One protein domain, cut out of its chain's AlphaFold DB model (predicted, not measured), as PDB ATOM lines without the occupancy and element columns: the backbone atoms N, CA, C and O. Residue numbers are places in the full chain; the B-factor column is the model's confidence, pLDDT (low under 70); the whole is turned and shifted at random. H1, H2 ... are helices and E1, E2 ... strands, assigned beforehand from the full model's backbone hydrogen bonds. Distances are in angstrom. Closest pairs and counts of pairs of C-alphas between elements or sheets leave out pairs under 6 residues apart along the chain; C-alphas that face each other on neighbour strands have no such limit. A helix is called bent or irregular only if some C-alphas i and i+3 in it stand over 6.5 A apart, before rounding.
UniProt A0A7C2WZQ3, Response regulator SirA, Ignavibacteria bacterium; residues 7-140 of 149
ATOM      1  N   TYR A   7       4.578  -7.920  39.834       95.19
ATOM      2  CA  TYR A   7       5.232  -6.664  40.198       95.19
ATOM      3  C   TYR A   7       6.635  -6.948  40.733       95.19
ATOM      4  O   TYR A   7       6.805  -7.794  41.607       95.19
ATOM      5  N   LEU A   8       7.649  -6.265  40.201       94.50
ATOM      6  CA  LEU A   8       9.045  -6.461  40.589       94.50
ATOM      7  C   LEU A   8       9.625  -5.141  41.073       94.50
ATOM      8  O   LEU A   8       9.563  -4.154  40.341       94.50
ATOM      9  N   GLU A   9      10.220  -5.136  42.265       94.88
ATOM     10  CA  GLU A   9      10.929  -3.968  42.790       94.88
ATOM     11  C   GLU A   9      12.065  -4.337  43.753       94.88
ATOM     12  O   GLU A   9      11.956  -5.320  44.492       94.88
ATOM     13  N   PRO A  10      13.134  -3.520  43.843       95.31
ATOM     14  CA  PRO A  10      14.163  -3.673  44.863       95.31
ATOM     15  C   PRO A  10      13.677  -3.079  46.196       95.31
ATOM     16  O   PRO A  10      14.024  -1.957  46.568       95.31
ATOM     17  N   LEU A  11      12.854  -3.834  46.925       94.00
ATOM     18  CA  LEU A  11      12.227  -3.430  48.189       94.00
ATOM     19  C   LEU A  11      13.162  -3.640  49.396       94.00
ATOM     20  O   LEU A  11      12.815  -4.333  50.356       94.00
ATOM     21  N   LEU A  12      14.356  -3.042  49.349       93.38
ATOM     22  CA  LEU A  12      15.365  -3.170  50.403       93.38
ATOM     23  C   LEU A  12      14.874  -2.546  51.720       93.38
ATOM     24  O   LEU A  12      14.461  -1.390  51.749       93.38
ATOM     25  N   GLN A  13      14.975  -3.291  52.821       92.12
ATOM     26  CA  GLN A  13      14.577  -2.845  54.165       92.12
ATOM     27  C   GLN A  13      15.778  -2.353  54.994       92.12
ATOM     28  O   GLN A  13      15.922  -2.691  56.165       92.12
ATOM     29  N   MET A  14      16.664  -1.571  54.377       92.94
ATOM     30  CA  MET A  14      17.834  -0.978  55.034       92.94
ATOM     31  C   MET A  14      17.536   0.468  55.434       92.94
ATOM     32  O   MET A  14      16.914   1.208  54.664       92.94
ATOM     33  N   LYS A  15      17.982   0.866  56.628       94.06
ATOM     34  CA  LYS A  15      17.831   2.226  57.154       94.06
ATOM     35  C   LYS A  15      19.169   2.949  57.206       94.06
ATOM     36  O   LYS A  15      20.195   2.319  57.441       94.06
ATOM     37  N   THR A  16      19.132   4.261  57.020       93.31
ATOM     38  CA  THR A  16      20.251   5.150  57.340       93.31
ATOM     39  C   THR A  16      20.388   5.309  58.855       93.31
ATOM     40  O   THR A  16      19.483   4.953  59.618       93.31
ATOM     41  N   SER A  17      21.492   5.904  59.299       93.56
ATOM     42  CA  SER A  17      21.717   6.309  60.693       93.56
ATOM     43  C   SER A  17      20.626   7.243  61.234       93.56
ATOM     44  O   SER A  17      20.307   7.205  62.420       93.56
ATOM     45  N   ALA A  18      19.988   8.023  60.356       92.88
ATOM     46  CA  ALA A  18      18.846   8.878  60.685       92.88
ATOM     47  C   ALA A  18      17.513   8.111  60.846       92.88
ATOM     48  O   ALA A  18      16.495   8.710  61.182       92.88
ATOM     49  N   GLY A  19      17.490   6.797  60.594       94.25
ATOM     50  CA  GLY A  19      16.294   5.956  60.684       94.25
ATOM     51  C   GLY A  19      15.416   5.939  59.426       94.25
ATOM     52  O   GLY A  19      14.421   5.208  59.397       94.25
ATOM     53  N   ASP A  20      15.790   6.684  58.382       92.19
ATOM     54  CA  ASP A  20      15.097   6.703  57.093       92.19
ATOM     55  C   ASP A  20      15.382   5.420  56.306       92.19
ATOM     56  O   ASP A  20      16.532   5.011  56.165       92.19
ATOM     57  N   PHE A  21      14.358   4.810  55.709       94.38
ATOM     58  CA  PHE A  21      14.581   3.717  54.761       94.38
ATOM     59  C   PHE A  21      15.218   4.218  53.460       94.38
ATOM     60  O   PHE A  21      14.801   5.237  52.894       94.38
ATOM     61  N   ILE A  22      16.169   3.445  52.931       94.75
ATOM     62  CA  ILE A  22      16.677   3.647  51.571       94.75
ATOM     63  C   ILE A  22      15.510   3.470  50.597       94.75
ATOM     64  O   ILE A  22      14.810   2.458  50.595       94.75
ATOM     65  N   ARG A  23      15.277   4.475  49.747       95.12
ATOM     66  CA  ARG A  23      14.136   4.452  48.828       95.12
ATOM     67  C   ARG A  23      14.402   3.450  47.709       95.12
ATOM     68  O   ARG A  23      15.396   3.568  46.994       95.12
ATOM     69  N   TRP A  24      13.449   2.557  47.454       94.81
ATOM     70  CA  TRP A  24      13.501   1.633  46.312       94.81
ATOM     71  C   TRP A  24      13.711   2.370  44.977       94.81
ATOM     72  O   TRP A  24      14.418   1.892  44.097       94.81
ATOM     73  N   THR A  25      13.182   3.591  44.841       95.44
ATOM     74  CA  THR A  25      13.379   4.425  43.644       95.44
ATOM     75  C   THR A  25      14.830   4.825  43.422       95.44
ATOM     76  O   THR A  25      15.229   5.047  42.285       95.44
ATOM     77  N   ASP A  26      15.594   4.973  44.500       96.31
ATOM     78  CA  ASP A  26      16.992   5.377  44.436       96.31
ATOM     79  C   ASP A  26      17.882   4.165  44.122       96.31
ATOM     80  O   ASP A  26      18.799   4.279  43.311       96.31
ATOM     81  N   LEU A  27      17.531   2.974  44.624       96.44
ATOM     82  CA  LEU A  27      18.147   1.715  44.182       96.44
ATOM     83  C   LEU A  27      17.911   1.461  42.692       96.44
ATOM     84  O   LEU A  27      18.842   1.120  41.968       96.44
ATOM     85  N   ARG A  28      16.687   1.687  42.197       96.44
ATOM     86  CA  ARG A  28      16.398   1.589  40.756       96.44
ATOM     87  C   ARG A  28      17.200   2.587  39.928       96.44
ATOM     88  O   ARG A  28      17.642   2.237  38.835       96.44
ATOM     89  N   LEU A  29      17.372   3.813  40.428       97.38
ATOM     90  CA  LEU A  29      18.185   4.837  39.775       97.38
ATOM     91  C   LEU A  29      19.643   4.376  39.657       97.38
ATOM     92  O   LEU A  29      20.182   4.382  38.553       97.38
ATOM     93  N   ILE A  30      20.242   3.912  40.759       96.94
ATOM     94  CA  ILE A  30      21.616   3.396  40.786       96.94
ATOM     95  C   ILE A  30      21.780   2.198  39.848       96.94
ATOM     96  O   ILE A  30      22.653   2.219  38.982       96.94
ATOM     97  N   ARG A  31      20.908   1.186  39.953       96.00
ATOM     98  CA  ARG A  31      20.945   0.006  39.073       96.00
ATOM     99  C   ARG A  31      20.877   0.405  37.600       96.00
ATOM    100  O   ARG A  31      21.627  -0.119  36.784       96.00
ATOM    101  N   ARG A  32      20.022   1.376  37.254       94.81
ATOM    102  CA  ARG A  32      19.921   1.890  35.885       94.81
ATOM    103  C   ARG A  32      21.181   2.634  35.444       94.81
ATOM    104  O   ARG A  32      21.613   2.431  34.318       94.81
ATOM    105  N   MET A  33      21.759   3.479  36.297       95.62
ATOM    106  CA  MET A  33      23.017   4.177  36.003       95.62
ATOM    107  C   MET A  33      24.142   3.195  35.692       95.62
ATOM    108  O   MET A  33      24.802   3.332  34.667       95.62
ATOM    109  N   LEU A  34      24.319   2.201  36.561       94.31
ATOM    110  CA  LEU A  34      25.370   1.202  36.439       94.31
ATOM    111  C   LEU A  34      25.176   0.342  35.188       94.31
ATOM    112  O   LEU A  34      26.058   0.300  34.333       94.31
ATOM    113  N   ARG A  35      23.983  -0.224  34.999       91.62
ATOM    114  CA  ARG A  35      23.665  -1.023  33.810       91.62
ATOM    115  C   ARG A  35      23.850  -0.229  32.513       91.62
ATOM    116  O   ARG A  35      24.493  -0.694  31.577       91.62
ATOM    117  N   ASP A  36      23.288   0.978  32.437       88.06
ATOM    118  CA  ASP A  36      23.345   1.775  31.209       88.06
ATOM    119  C   ASP A  36      24.798   2.246  30.921       88.06
ATOM    120  O   ASP A  36      25.166   2.387  29.751       88.06
ATOM    121  N   SER A  37      25.648   2.407  31.949       85.25
ATOM    122  CA  SER A  37      27.084   2.693  31.772       85.25
ATOM    123  C   SER A  37      27.888   1.510  31.229       85.25
ATOM    124  O   SER A  37      28.745   1.720  30.373       85.25
ATOM    125  N   VAL A  38      27.574   0.280  31.654       73.19
ATOM    126  CA  VAL A  38      28.263  -0.942  31.201       73.19
ATOM    127  C   VAL A  38      27.910  -1.270  29.747       73.19
ATOM    128  O   VAL A  38      28.785  -1.637  28.971       73.19
ATOM    129  N   HIS A  39      26.646  -1.094  29.346       62.25
ATOM    130  CA  HIS A  39      26.166  -1.596  28.051       62.25
ATOM    131  C   HIS A  39      26.046  -0.552  26.931       62.25
ATOM    132  O   HIS A  39      25.911  -0.936  25.770       62.25
ATOM    133  N   ARG A  40      26.006   0.758  27.227       60.78
ATOM    134  CA  ARG A  40      25.596   1.771  26.224       60.78
ATOM    135  C   ARG A  40      26.508   2.991  26.100       60.78
ATOM    136  O   ARG A  40      26.109   3.957  25.453       60.78
ATOM    137  N   ALA A  41      27.684   2.989  26.737       66.31
ATOM    138  CA  ALA A  41      28.540   4.180  26.874       66.31
ATOM    139  C   ALA A  41      27.773   5.420  27.395       66.31
ATOM    140  O   ALA A  41      28.158   6.568  27.156       66.31
ATOM    141  N   TYR A  42      26.650   5.194  28.089       73.62
ATOM    142  CA  TYR A  42      25.769   6.247  28.567       73.62
ATOM    143  C   TYR A  42      26.326   6.792  29.876       73.62
ATOM    144  O   TYR A  42      26.660   6.029  30.784       73.62
ATOM    145  N   LYS A  43      26.430   8.119  29.999       88.06
ATOM    146  CA  LYS A  43      26.970   8.723  31.221       88.06
ATOM    147  C   LYS A  43      25.917   8.626  32.330       88.06
ATOM    148  O   LYS A  43      24.809   9.128  32.123       88.06
ATOM    149  N   PRO A  44      26.241   8.085  33.521       93.75
ATOM    150  CA  PRO A  44      25.328   8.030  34.668       93.75
ATOM    151  C   PRO A  44      24.598   9.350  34.971       93.75
ATOM    152  O   PRO A  44      23.420   9.352  35.331       93.75
ATOM    153  N   GLU A  45      25.263  10.482  34.736       95.81
ATOM    154  CA  GLU A  45      24.691  11.821  34.880       95.81
ATOM    155  C   GLU A  45      23.426  12.028  34.034       95.81
ATOM    156  O   GLU A  45      22.441  12.591  34.504       95.81
ATOM    157  N   GLN A  46      23.406  11.546  32.792       94.38
ATOM    158  CA  GLN A  46      22.234  11.692  31.933       94.38
ATOM    159  C   GLN A  46      21.035  10.921  32.501       94.38
ATOM    160  O   GLN A  46      19.902  11.396  32.423       94.38
ATOM    161  N   THR A  47      21.269   9.765  33.128       95.25
ATOM    162  CA  THR A  47      20.219   9.014  33.826       95.25
ATOM    163  C   THR A  47      19.676   9.803  35.015       95.25
ATOM    164  O   THR A  47      18.458   9.872  35.173       95.25
ATOM    165  N   LEU A  48      20.542  10.452  35.807       97.06
ATOM    166  CA  LEU A  48      20.115  11.345  36.892       97.06
ATOM    167  C   LEU A  48      19.193  12.450  36.364       97.06
ATOM    168  O   LEU A  48      18.104  12.662  36.899       97.06
ATOM    169  N   LEU A  49      19.617  13.122  35.292       96.62
ATOM    170  CA  LEU A  49      18.901  14.254  34.710       96.62
ATOM    171  C   LEU A  49      17.526  13.870  34.148       96.62
ATOM    172  O   LEU A  49      16.586  14.655  34.252       96.62
ATOM    173  N   HIS A  50      17.384  12.669  33.585       95.00
ATOM    174  CA  HIS A  50      16.134  12.202  32.977       95.00
ATOM    175  C   HIS A  50      15.218  11.419  33.930       95.00
ATOM    176  O   HIS A  50      14.096  11.069  33.557       95.00
ATOM    177  N   TRP A  51      15.653  11.133  35.159       95.81
ATOM    178  CA  TRP A  51      14.934  10.226  36.055       95.81
ATOM    179  C   TRP A  51      13.506  10.685  36.396       95.81
ATOM    180  O   TRP A  51      12.600   9.862  36.547       95.81
ATOM    181  N   HIS A  52      13.260  11.994  36.445       94.38
ATOM    182  CA  HIS A  52      11.926  12.555  36.669       94.38
ATOM    183  C   HIS A  52      10.892  12.126  35.607       94.38
ATOM    184  O   HIS A  52       9.725  11.906  35.952       94.38
ATOM    185  N   TYR A  53      11.296  11.930  34.345       94.38
ATOM    186  CA  TYR A  53      10.408  11.415  33.295       94.38
ATOM    187  C   TYR A  53       9.998   9.968  33.567       94.38
ATOM    188  O   TYR A  53       8.814   9.629  33.484       94.38
ATOM    189  N   VAL A  54      10.961   9.132  33.970       94.19
ATOM    190  CA  VAL A  54      10.719   7.733  34.354       94.19
ATOM    191  C   VAL A  54       9.737   7.685  35.524       94.19
ATOM    192  O   VAL A  54       8.683   7.059  35.421       94.19
ATOM    193  N   ARG A  55      10.002   8.452  36.587       94.19
ATOM    194  CA  ARG A  55       9.132   8.529  37.773       94.19
ATOM    195  C   ARG A  55       7.721   9.009  37.453       94.19
ATOM    196  O   ARG A  55       6.759   8.515  38.037       94.19
ATOM    197  N   SER A  56       7.586   9.966  36.543       94.75
ATOM    198  CA  SER A  56       6.279  10.480  36.127       94.75
ATOM    199  C   SER A  56       5.471   9.428  35.369       94.75
ATOM    200  O   SER A  56       4.269   9.305  35.595       94.75
ATOM    201  N   SER A  57       6.123   8.638  34.509       94.81
ATOM    202  CA  SER A  57       5.478   7.516  33.820       94.81
ATOM    203  C   SER A  57       5.077   6.411  34.800       94.81
ATOM    204  O   SER A  57       3.941   5.948  34.774       94.81
ATOM    205  N   GLU A  58       5.959   6.048  35.733       93.81
ATOM    206  CA  GLU A  58       5.686   5.025  36.752       93.81
ATOM    207  C   GLU A  58       4.491   5.380  37.634       93.81
ATOM    208  O   GLU A  58       3.640   4.530  37.888       93.81
ATOM    209  N   LYS A  59       4.387   6.643  38.064       94.50
ATOM    210  CA  LYS A  59       3.245   7.129  38.851       94.50
ATOM    211  C   LYS A  59       1.908   6.986  38.127       94.50
ATOM    212  O   LYS A  59       0.899   6.794  38.792       94.50
ATOM    213  N   ARG A  60       1.895   7.094  36.796       94.88
ATOM    214  CA  ARG A  60       0.672   6.974  35.991       94.88
ATOM    215  C   ARG A  60       0.355   5.532  35.613       94.88
ATOM    216  O   ARG A  60      -0.806   5.157  35.602       94.88
ATOM    217  N   ASN A  61       1.385   4.747  35.307       94.25
ATOM    218  CA  ASN A  61       1.221   3.489  34.580       94.25
ATOM    219  C   ASN A  61       1.593   2.237  35.385       94.25
ATOM    220  O   ASN A  61       1.242   1.143  34.967       94.25
ATOM    221  N   ILE A  62       2.323   2.368  36.500       92.88
ATOM    222  CA  ILE A  62       2.829   1.221  37.275       92.88
ATOM    223  C   ILE A  62       2.307   1.262  38.712       92.88
ATOM    224  O   ILE A  62       1.643   0.327  39.152       92.88
ATOM    225  N   LEU A  63       2.556   2.358  39.434       91.88
ATOM    226  CA  LEU A  63       2.209   2.481  40.854       91.88
ATOM    227  C   LEU A  63       0.717   2.291  41.173       91.88
ATOM    228  O   LEU A  63       0.435   1.672  42.192       91.88
ATOM    229  N   PRO A  64      -0.248   2.734  40.343       94.56
ATOM    230  CA  PRO A  64      -1.664   2.481  40.622       94.56
ATOM    231  C   PRO A  64      -2.037   0.993  40.624       94.56
ATOM    232  O   PRO A  64      -3.038   0.608  41.221       94.56
ATOM    233  N   TYR A  65      -1.237   0.152  39.962       91.56
ATOM    234  CA  TYR A  65      -1.540  -1.261  39.759       91.56
ATOM    235  C   TYR A  65      -0.740  -2.197  40.667       91.56
ATOM    236  O   TYR A  65      -1.041  -3.391  40.678       91.56
ATOM    237  N   CYS A  66       0.234  -1.698  41.443       91.31
ATOM    238  CA  CYS A  66       1.105  -2.549  42.264       91.31
ATOM    239  C   CYS A  66       0.318  -3.391  43.284       91.31
ATOM    240  O   CYS A  66       0.616  -4.568  43.462       91.31
ATOM    241  N   ASN A  67      -0.753  -2.835  43.860       91.19
ATOM    242  CA  ASN A  67      -1.631  -3.529  44.811       91.19
ATOM    243  C   ASN A  67      -2.623  -4.500  44.146       91.19
ATOM    244  O   ASN A  67      -3.392  -5.160  44.834       91.19
ATOM    245  N   THR A  68      -2.645  -4.560  42.813       94.31
ATOM    246  CA  THR A  68      -3.500  -5.479  42.041       94.31
ATOM    247  C   THR A  68      -2.708  -6.619  41.405       94.31
ATOM    248  O   THR A  68      -3.263  -7.354  40.586       94.31
ATOM    249  N   ALA A  69      -1.412  -6.713  41.712       94.75
ATOM    250  CA  ALA A  69      -0.552  -7.788  41.248       94.75
ATOM    251  C   ALA A  69      -0.895  -9.095  41.973       94.75
ATOM    252  O   ALA A  69      -1.163  -9.092  43.172       94.75
ATOM    253  N   ASP A  70      -0.846 -10.201  41.238       95.94
ATOM    254  CA  ASP A  70      -1.029 -11.540  41.798       95.94
ATOM    255  C   ASP A  70       0.195 -11.948  42.632       95.94
ATOM    256  O   ASP A  70       0.083 -12.722  43.580       95.94
ATOM    257  N   TYR A  71       1.377 -11.419  42.287       96.25
ATOM    258  CA  TYR A  71       2.613 -11.692  43.008       96.25
ATOM    259  C   TYR A  71       3.592 -10.515  42.960       96.25
ATOM    260  O   TYR A  71       3.683  -9.794  41.959       96.25
ATOM    261  N   ILE A  72       4.355 -10.349  44.042       95.38
ATOM    262  CA  ILE A  72       5.402  -9.334  44.173       95.38
ATOM    263  C   ILE A  72       6.748 -10.038  44.341       95.38
ATOM    264  O   ILE A  72       6.938 -10.793  45.291       95.38
ATOM    265  N   VAL A  73       7.699  -9.752  43.452       95.62
ATOM    266  CA  VAL A  73       9.091 -10.198  43.592       95.62
ATOM    267  C   VAL A  73       9.924  -9.055  44.152       95.62
ATOM    268  O   VAL A  73      10.092  -8.015  43.509       95.62
ATOM    269  N   ASN A  74      10.485  -9.263  45.341       95.06
ATOM    270  CA  ASN A  74      11.514  -8.380  45.868       95.06
ATOM    271  C   ASN A  74      12.862  -8.736  45.233       95.06
ATOM    272  O   ASN A  74      13.409  -9.803  45.495       95.06
ATOM    273  N   THR A  75      13.406  -7.832  44.425       95.00
ATOM    274  CA  THR A  75      14.690  -8.029  43.741       95.00
ATOM    275  C   THR A  75      15.865  -7.398  44.486       95.00
ATOM    276  O   THR A  75      16.951  -7.295  43.914       95.00
ATOM    277  N   SER A  76      15.656  -6.864  45.696       93.69
ATOM    278  CA  SER A  76      16.731  -6.252  46.488       93.69
ATOM    279  C   SER A  76      17.702  -7.303  47.007       93.69
ATOM    280  O   SER A  76      17.313  -8.424  47.328       93.69
ATOM    281  N   MET A  77      18.974  -6.929  47.087       91.88
ATOM    282  CA  MET A  77      20.034  -7.779  47.616       91.88
ATOM    283  C   MET A  77      20.719  -7.024  48.756       91.88
ATOM    284  O   MET A  77      21.227  -5.932  48.514       91.88
ATOM    285  N   PRO A  78      20.748  -7.554  49.994       86.56
ATOM    286  CA  PRO A  78      21.238  -6.810  51.160       86.56
ATOM    287  C   PRO A  78      22.646  -6.218  51.009       86.56
ATOM    288  O   PRO A  78      22.946  -5.177  51.585       86.56
ATOM    289  N   PHE A  79      23.491  -6.866  50.209       89.81
ATOM    290  CA  PHE A  79      24.892  -6.515  49.995       89.81
ATOM    291  C   PHE A  79      25.135  -5.640  48.752       89.81
ATOM    292  O   PHE A  79      26.280  -5.362  48.412       89.81
ATOM    293  N   GLU A  80      24.088  -5.173  48.064       95.00
ATOM    294  CA  GLU A  80      24.256  -4.411  46.819       95.00
ATOM    295  C   GLU A  80      24.761  -2.976  47.035       95.00
ATOM    296  O   GLU A  80      25.561  -2.469  46.255       95.00
ATOM    297  N   VAL A  81      24.323  -2.314  48.110       96.19
ATOM    298  CA  VAL A  81      24.654  -0.901  48.363       96.19
ATOM    299  C   VAL A  81      26.154  -0.694  48.639       96.19
ATOM    300  O   VAL A  81      26.728   0.210  48.024       96.19
ATOM    301  N   PRO A  82      26.823  -1.533  49.463       96.25
ATOM    302  CA  PRO A  82      28.279  -1.489  49.630       96.25
ATOM    303  C   PRO A  82      29.072  -1.600  48.324       96.25
ATOM    304  O   PRO A  82      30.083  -0.918  48.168       96.25
ATOM    305  N   LEU A  83      28.589  -2.400  47.367       96.81
ATOM    306  CA  LEU A  83      29.217  -2.576  46.052       96.81
ATOM    307  C   LEU A  83      28.997  -1.368  45.129       96.81
ATOM    308  O   LEU A  83      29.827  -1.069  44.269       96.81
ATOM    309  N   TYR A  84      27.879  -0.656  45.281       96.50
ATOM    310  CA  TYR A  84      27.578   0.531  44.477       96.50
ATOM    311  C   TYR A  84      28.325   1.776  44.939       96.50
ATOM    312  O   TYR A  84      28.640   2.639  44.116       96.50
ATOM    313  N   ARG A  85      28.613   1.879  46.240       96.81
ATOM    314  CA  ARG A  85      29.316   3.023  46.829       96.81
ATOM    315  C   ARG A  85      30.603   3.396  46.076       96.81
ATOM    316  O   ARG A  85      30.657   4.537  45.614       96.81
ATOM    317  N   PRO A  86      31.603   2.508  45.899       96.50
ATOM    318  CA  PRO A  86      32.854   2.881  45.232       96.50
ATOM    319  C   PRO A  86      32.662   3.303  43.769       96.50
ATOM    320  O   PRO A  86      33.451   4.074  43.229       96.50
ATOM    321  N   ARG A  87      31.571   2.864  43.132       95.25
ATOM    322  CA  ARG A  87      31.278   3.132  41.717       95.25
ATOM    323  C   ARG A  87      30.628   4.492  41.468       95.25
ATOM    324  O   ARG A  87      30.784   5.042  40.382       95.25
ATOM    325  N   LEU A  88      29.858   5.021  42.424       96.94
ATOM    326  CA  LEU A  88      29.009   6.201  42.190       96.94
ATOM    327  C   LEU A  88      29.115   7.311  43.237       96.94
ATOM    328  O   LEU A  88      28.655   8.415  42.950       96.94
ATOM    329  N   LEU A  89      29.702   7.077  44.417       98.06
ATOM    330  CA  LEU A  89      29.755   8.098  45.473       98.06
ATOM    331  C   LEU A  89      30.418   9.397  44.984       98.06
ATOM    332  O   LEU A  89      29.864  10.477  45.177       98.06
ATOM    333  N   ASN A  90      31.554   9.298  44.289       97.69
ATOM    334  CA  ASN A  90      32.253  10.467  43.741       97.69
ATOM    335  C   ASN A  90      31.382  11.239  42.741       97.69
ATOM    336  O   ASN A  90      31.280  12.459  42.821       97.69
ATOM    337  N   ALA A  91      30.670  10.529  41.864       97.62
ATOM    338  CA  ALA A  91      29.773  11.154  40.901       97.62
ATOM    339  C   ALA A  91      28.597  11.866  41.594       97.62
ATOM    340  O   ALA A  91      28.258  12.997  41.243       97.62
ATOM    341  N   PHE A  92      28.002  11.254  42.625       98.50
ATOM    342  CA  PHE A  92      26.949  11.904  43.407       98.50
ATOM    343  C   PHE A  92      27.456  13.133  44.162       98.50
ATOM    344  O   PHE A  92      26.771  14.153  44.135       98.50
ATOM    345  N   ASN A  93      28.657  13.080  44.748       98.38
ATOM    346  CA  ASN A  93      29.319  14.244  45.341       98.38
ATOM    347  C   ASN A  93      29.437  15.401  44.336       98.38
ATOM    348  O   ASN A  93      29.005  16.523  44.619       98.38
ATOM    349  N   GLU A  94      29.963  15.124  43.142       98.38
ATOM    350  CA  GLU A  94      30.112  16.114  42.072       98.38
ATOM    351  C   GLU A  94      28.764  16.708  41.645       98.38
ATOM    352  O   GLU A  94      28.619  17.930  41.552       98.38
ATOM    353  N   TRP A  95      27.747  15.872  41.424       98.38
ATOM    354  CA  TRP A  95      26.422  16.332  41.004       98.38
ATOM    355  C   TRP A  95      25.694  17.124  42.089       98.38
ATOM    356  O   TRP A  95      24.994  18.085  41.764       98.38
ATOM    357  N   THR A  96      25.866  16.772  43.367       98.50
ATOM    358  CA  THR A  96      25.327  17.559  44.484       98.50
ATOM    359  C   THR A  96      25.853  18.988  44.433       98.50
ATOM    360  O   THR A  96      25.063  19.921  44.543       98.50
ATOM    361  N   VAL A  97      27.159  19.178  44.215       98.38
ATOM    362  CA  VAL A  97      27.759  20.517  44.097       98.38
ATOM    363  C   VAL A  97      27.298  21.209  42.815       98.38
ATOM    364  O   VAL A  97      26.835  22.348  42.863       98.38
ATOM    365  N   LYS A  98      27.371  20.507  41.678       98.25
ATOM    366  CA  LYS A  98      27.045  21.035  40.347       98.25
ATOM    367  C   LYS A  98      25.618  21.575  40.249       98.25
ATOM    368  O   LYS A  98      25.410  22.621  39.644       98.25
ATOM    369  N   TYR A  99      24.643  20.878  40.834       98.31
ATOM    370  CA  TYR A  99      23.221  21.213  40.688       98.31
ATOM    371  C   TYR A  99      22.623  21.989  41.868       98.31
ATOM    372  O   TYR A  99      21.451  22.352  41.809       98.31
ATOM    373  N   LYS A 100      23.403  22.289  42.919       97.19
ATOM    374  CA  LYS A 100      22.919  22.909  44.169       97.19
ATOM    375  C   LYS A 100      22.089  24.177  43.975       97.19
ATOM    376  O   LYS A 100      21.091  24.364  44.662       97.19
ATOM    377  N   ASN A 101      22.507  25.032  43.047       96.50
ATOM    378  CA  ASN A 101      21.896  26.339  42.803       96.50
ATOM    379  C   ASN A 101      21.220  26.426  41.424       96.50
ATOM    380  O   ASN A 101      20.970  27.526  40.938       96.50
ATOM    381  N   ASP A 102      20.954  25.288  40.775       97.00
ATOM    382  CA  ASP A 102      20.313  25.252  39.462       97.00
ATOM    383  C   ASP A 102      18.802  24.967  39.610       97.00
ATOM    384  O   ASP A 102      18.406  23.824  39.874       97.00
ATOM    385  N   PRO A 103      17.928  25.975  39.415       95.38
ATOM    386  CA  PRO A 103      16.485  25.805  39.574       95.38
ATOM    387  C   PRO A 103      15.880  24.842  38.542       95.38
ATOM    388  O   PRO A 103      14.864  24.207  38.823       95.38
ATOM    389  N   LEU A 104      16.508  24.671  37.373       96.31
ATOM    390  CA  LEU A 104      16.051  23.733  36.342       96.31
ATOM    391  C   LEU A 104      16.430  22.283  36.671       96.31
ATOM    392  O   LEU A 104      15.940  21.352  36.028       96.31
ATOM    393  N   ARG A 105      17.301  22.071  37.662       97.06
ATOM    394  CA  ARG A 105      17.855  20.759  38.027       97.06
ATOM    395  C   ARG A 105      17.551  20.358  39.465       97.06
ATOM    396  O   ARG A 105      18.188  19.450  39.993       97.06
ATOM    397  N   ILE A 106      16.521  20.947  40.071       97.12
ATOM    398  CA  ILE A 106      16.156  20.689  41.469       97.12
ATOM    399  C   ILE A 106      15.881  19.201  41.771       97.12
ATOM    400  O   ILE A 106      16.297  18.708  42.818       97.12
ATOM    401  N   ASP A 107      15.248  18.450  40.855       96.62
ATOM    402  CA  ASP A 107      15.013  17.001  41.035       96.62
ATOM    403  C   ASP A 107      16.329  16.206  41.022       96.62
ATOM    404  O   ASP A 107      16.533  15.344  41.879       96.62
ATOM    405  N   ALA A 108      17.243  16.541  40.103       97.75
ATOM    406  CA  ALA A 108      18.564  15.926  40.023       97.75
ATOM    407  C   ALA A 108      19.390  16.234  41.279       97.75
ATOM    408  O   ALA A 108      19.918  15.309  41.892       97.75
ATOM    409  N   TYR A 109      19.419  17.497  41.716       98.31
ATOM    410  CA  TYR A 109      20.057  17.907  42.967       98.31
ATOM    411  C   TYR A 109      19.502  17.140  44.172       98.31
ATOM    412  O   TYR A 109      20.258  16.501  44.895       98.31
ATOM    413  N   THR A 110      18.177  17.121  44.344       97.69
ATOM    414  CA  THR A 110      17.508  16.462  45.482       97.69
ATOM    415  C   THR A 110      17.820  14.966  45.556       97.69
ATOM    416  O   THR A 110      17.831  14.365  46.630       97.69
ATOM    417  N   ARG A 111      18.019  14.316  44.407       97.69
ATOM    418  CA  ARG A 111      18.396  12.897  44.346       97.69
ATOM    419  C   ARG A 111      19.877  12.698  44.588       97.69
ATOM    420  O   ARG A 111      20.219  11.780  45.324       97.69
ATOM    421  N   ALA A 112      20.715  13.533  43.981       98.38
ATOM    422  CA  ALA A 112      22.154  13.456  44.144       98.38
ATOM    423  C   ALA A 112      22.549  13.677  45.599       98.38
ATOM    424  O   ALA A 112      23.248  12.848  46.157       98.38
ATOM    425  N   GLU A 113      22.029  14.726  46.236       98.25
ATOM    426  CA  GLU A 113      22.254  15.014  47.656       98.25
ATOM    427  C   GLU A 113      21.806  13.849  48.550       98.25
ATOM    428  O   GLU A 113      22.591  13.356  49.362       98.25
ATOM    429  N   ARG A 114      20.599  13.313  48.324       97.56
ATOM    430  CA  ARG A 114      20.092  12.195  49.126       97.56
ATOM    431  C   ARG A 114      20.936  10.932  48.965       97.56
ATOM    432  O   ARG A 114      21.220  10.267  49.957       97.56
ATOM    433  N   LEU A 115      21.301  10.579  47.734       97.88
ATOM    434  CA  LEU A 115      22.117   9.394  47.462       97.88
ATOM    435  C   LEU A 115      23.560   9.570  47.918       97.88
ATOM    436  O   LEU A 115      24.143   8.610  48.410       97.88
ATOM    437  N   ASN A 116      24.103  10.781  47.830       98.19
ATOM    438  CA  ASN A 116      25.398  11.112  48.397       98.19
ATOM    439  C   ASN A 116      25.415  10.844  49.909       98.19
ATOM    440  O   ASN A 116      26.276  10.115  50.397       98.19
ATOM    441  N   ARG A 117      24.404  11.337  50.639       97.38
ATOM    442  CA  ARG A 117      24.245  11.071  52.075       97.38
ATOM    443  C   ARG A 117      24.159   9.572  52.368       97.38
ATOM    444  O   ARG A 117      24.935   9.071  53.168       97.38
ATOM    445  N   VAL A 118      23.269   8.852  51.674       96.69
ATOM    446  CA  VAL A 118      23.100   7.399  51.860       96.69
ATOM    447  C   VAL A 118      24.411   6.652  51.621       96.69
ATOM    448  O   VAL A 118      24.809   5.863  52.463       96.69
ATOM    449  N   LEU A 119      25.091   6.889  50.499       97.38
ATOM    450  CA  LEU A 119      26.315   6.161  50.152       97.38
ATOM    451  C   LEU A 119      27.509   6.549  51.035       97.38
ATOM    452  O   LEU A 119      28.399   5.725  51.231       97.38
ATOM    453  N   SER A 120      27.524   7.764  51.587       97.31
ATOM    454  CA  SER A 120      28.556   8.208  52.531       97.31
ATOM    455  C   SER A 120      28.489   7.479  53.876       97.31
ATOM    456  O   SER A 120      29.509   7.368  54.547       97.31
ATOM    457  N   GLU A 121      27.319   6.964  54.261       95.94
ATOM    458  CA  GLU A 121      27.118   6.208  55.509       95.94
ATOM    459  C   GLU A 121      27.466   4.714  55.388       95.94
ATOM    460  O   GLU A 121      27.461   3.992  56.382       95.94
ATOM    461  N   ILE A 122      27.727   4.229  54.174       95.06
ATOM    462  CA  ILE A 122      27.931   2.808  53.892       95.06
ATOM    463  C   ILE A 122      29.429   2.494  53.876       95.06
ATOM    464  O   ILE A 122      30.217   3.242  53.298       95.06
ATOM    465  N   GLU A 123      29.818   1.363  54.459       95.31
ATOM    466  CA  GLU A 123      31.172   0.823  54.309       95.31
ATOM    467  C   GLU A 123      31.340   0.253  52.887       95.31
ATOM    468  O   GLU A 123      30.497  -0.547  52.460       95.31
ATOM    469  N   PRO A 124      32.354   0.671  52.107       96.69
ATOM    470  CA  PRO A 124      32.548   0.165  50.753       96.69
ATOM    471  C   PRO A 124      32.978  -1.298  50.733       96.69
ATOM    472  O   PRO A 124      33.760  -1.753  51.562       96.69
ATOM    473  N   VAL A 125      32.549  -1.999  49.686       96.62
ATOM    474  CA  VAL A 125      33.163  -3.258  49.262       96.62
ATOM    475  C   VAL A 125      33.820  -3.010  47.908       96.62
ATOM    476  O   VAL A 125      33.131  -2.902  46.893       96.62
ATOM    477  N   GLU A 126      35.146  -2.860  47.920       94.88
ATOM    478  CA  GLU A 126      35.964  -2.638  46.716       94.88
ATOM    479  C   GLU A 126      36.206  -3.947  45.948       94.88
ATOM    480  O   GLU A 126      36.134  -3.975  44.722       94.88
ATOM    481  N   ASP A 127      36.461  -5.039  46.677       95.38
ATOM    482  CA  ASP A 127      36.647  -6.369  46.101       95.38
ATOM    483  C   ASP A 127      35.296  -7.061  45.888       95.38
ATOM    484  O   ASP A 127      34.662  -7.541  46.830       95.38
ATOM    485  N   ASP A 128      34.859  -7.120  44.630       94.62
ATOM    486  CA  ASP A 128      33.648  -7.839  44.234       94.62
ATOM    487  C   ASP A 128      33.888  -9.291  43.789       94.62
ATOM    488  O   ASP A 128      32.944  -9.954  43.349       94.62
ATOM    489  N   SER A 129      35.106  -9.828  43.942       95.06
ATOM    490  CA  SER A 129      35.419 -11.228  43.618       95.06
ATOM    491  C   SER A 129      34.540 -12.270  44.332       95.06
ATOM    492  O   SER A 129      34.259 -13.299  43.711       95.06
ATOM    493  N   PRO A 130      34.004 -12.034  45.553       95.00
ATOM    494  CA  PRO A 130      33.083 -12.979  46.184       95.00
ATOM    495  C   PRO A 130      31.700 -13.043  45.522       95.00
ATOM    496  O   PRO A 130      30.930 -13.956  45.820       95.00
ATOM    497  N   VAL A 131      31.339 -12.081  44.663       95.06
ATOM    498  CA  VAL A 131      30.052 -12.101  43.959       95.06
ATOM    499  C   VAL A 131      30.103 -13.186  42.875       95.06
ATOM    500  O   VAL A 131      30.956 -13.117  41.990       95.06
ATOM    501  N   PRO A 132      29.199 -14.178  42.870       94.88
ATOM    502  CA  PRO A 132      29.203 -15.211  41.838       94.88
ATOM    503  C   PRO A 132      29.069 -14.625  40.424       94.88
ATOM    504  O   PRO A 132      28.390 -13.616  40.219       94.88
ATOM    505  N   GLY A 133      29.721 -15.249  39.441       93.81
ATOM    506  CA  GLY A 133      29.668 -14.810  38.041       93.81
ATOM    507  C   GLY A 133      28.276 -14.928  37.408       93.81
ATOM    508  O   GLY A 133      27.981 -14.237  36.439       93.81
ATOM    509  N   ASP A 134      27.414 -15.779  37.958       93.69
ATOM    510  CA  ASP A 134      26.011 -15.977  37.578       93.69
ATOM    511  C   ASP A 134      25.035 -15.143  38.435       93.69
ATOM    512  O   ASP A 134      23.815 -15.263  38.309       93.69
ATOM    513  N   SER A 135      25.550 -14.266  39.304       93.00
ATOM    514  CA  SER A 135      24.727 -13.345  40.086       93.00
ATOM    515  C   SER A 135      24.128 -12.248  39.207       93.00
ATOM    516  O   SER A 135      24.837 -11.587  38.453       93.00
ATOM    517  N   VAL A 136      22.845 -11.928  39.414       90.94
ATOM    518  CA  VAL A 136      22.164 -10.792  38.758       90.94
ATOM    519  C   VAL A 136      22.876  -9.455  39.018       90.94
ATOM    520  O   VAL A 136      22.809  -8.549  38.193       90.94
ATOM    521  N   LEU A 137      23.616  -9.309  40.126       92.75
ATOM    522  CA  LEU A 137      24.405  -8.091  40.373       92.75
ATOM    523  C   LEU A 137      25.457  -7.829  39.305       92.75
ATOM    524  O   LEU A 137      25.827  -6.670  39.108       92.75
ATOM    525  N   ARG A 138      25.921  -8.872  38.608       93.12
ATOM    526  CA  ARG A 138      26.903  -8.760  37.530       93.12
ATOM    527  C   ARG A 138      26.386  -7.925  36.351       93.12
ATOM    528  O   ARG A 138      27.207  -7.331  35.659       93.12
ATOM    529  N   GLU A 139      25.068  -7.742  36.208       90.62
ATOM    530  CA  GLU A 139      24.473  -6.756  35.284       90.62
ATOM    531  C   GLU A 139      24.823  -5.298  35.636       90.62
ATOM    532  O   GLU A 139      24.802  -4.416  34.778       90.62
ATOM    533  N   PHE A 140      25.109  -5.014  36.909       91.81
ATOM    534  CA  PHE A 140      25.399  -3.664  37.400       91.81
ATOM    535  C   PHE A 140      26.892  -3.458  37.646       91.81
ATOM    536  O   PHE A 140      27.420  -2.382  37.384       91.81
TER     537      PHE A 140
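This is residues 7 to 140 of the 149 residues of the protein "Response regulator SirA" of Ignavibacteria bacterium (UniProt A0A7C2WZQ3). A group of crossed helices fills one end, where H5 packs on both arms of the bent helix H4, making a helical hairpin with H4b, and on residues 48 to 52 of H2, while H1 packs on residues 44 to 51 of H2; from this group, H2 reaches out as an arm to a small far end made of H3 and a short two-strand sheet, E1 and E2. Residues 56 to 61 of H2 stand free, and residues 121 to 140, with no named element, fold back past H4a. The printed part has 134 residues, with five named helices and two named strands in the order E1 H1 H2 H3 E2 H4 H5. The class is mostly helix, and the sheet is parallel, E1 beside E2. The whole is compact, with a radius of gyration of the C-alphas of 15.2 A and spans of 44 by 40 by 36 A.

E1 is residues 7 to 9, with C-alpha 7 at (5.232, -6.664, 40.198). H1, residues 24 to 40, is 23.4 A long. H2, residues 44 to 61, is 24.5 A long, with a kink of 47 degrees near residue 51. H3 is residues 63 to 68 and E2 residues 71 to 74. H4, residues 80 to 99, was assigned as one helix by its hydrogen bonds but is bent, C-alphas 87 and 90 being 7.7 A apart; its arms are H4a, residues 80 to 87, and H4b, residues 90 to 99, 14.4 A long. H5, residues 103 to 120, is 25.0 A long, with a kink of 29 degrees near residue 110, and ends at C-alpha 120 (28.556, 8.208, 52.531).

E1 and E2 are parallel at 11 degrees, with N 7 and O 71 at 3.0 A and N 73 and O 7 at 2.8 A, within hydrogen-bond range. With H1, H2 and H3 between them they form a strand-helix-strand unit, two parallel neighbour strands joined through helices. H1 touches residues 44 to 51 of H2 at a steep tilt of 53 degrees, opposite ways; the closest C-alphas, of Met 33 and Pro 44, are 4.7 A apart. H1 and H3 are apart. Residues 48 to 52 of H2 touch residues 105 to 112 of H5, about perpendicular at 77 degrees, closest at the C-alphas of Leu 49 and Ala 108, 5.6 A. H4b and H5 form a helical hairpin at a shallow tilt of 29 degrees, opposite ways, with the C-alphas of Phe 92 and Ala 112 closest at 5.1 A. Every O i to N i+4 pair is within hydrogen-bond range in H1 and H4b; the counts are 11 of 14 in H2, 2 of 4 in H4a, 12 of 14 in H5 and 0 of 2 in H3, where 2 of 3 O i to N i+3 pairs are within range.

The C-alphas of Asp 70 and Asn 101, the two farthest apart, are 44.3 A apart. The printed part has no cut, and the link from E1 to H1, 14 residues, is long. Mean pLDDT of the printed part is 94.0, with residues 39 to 41 under 70.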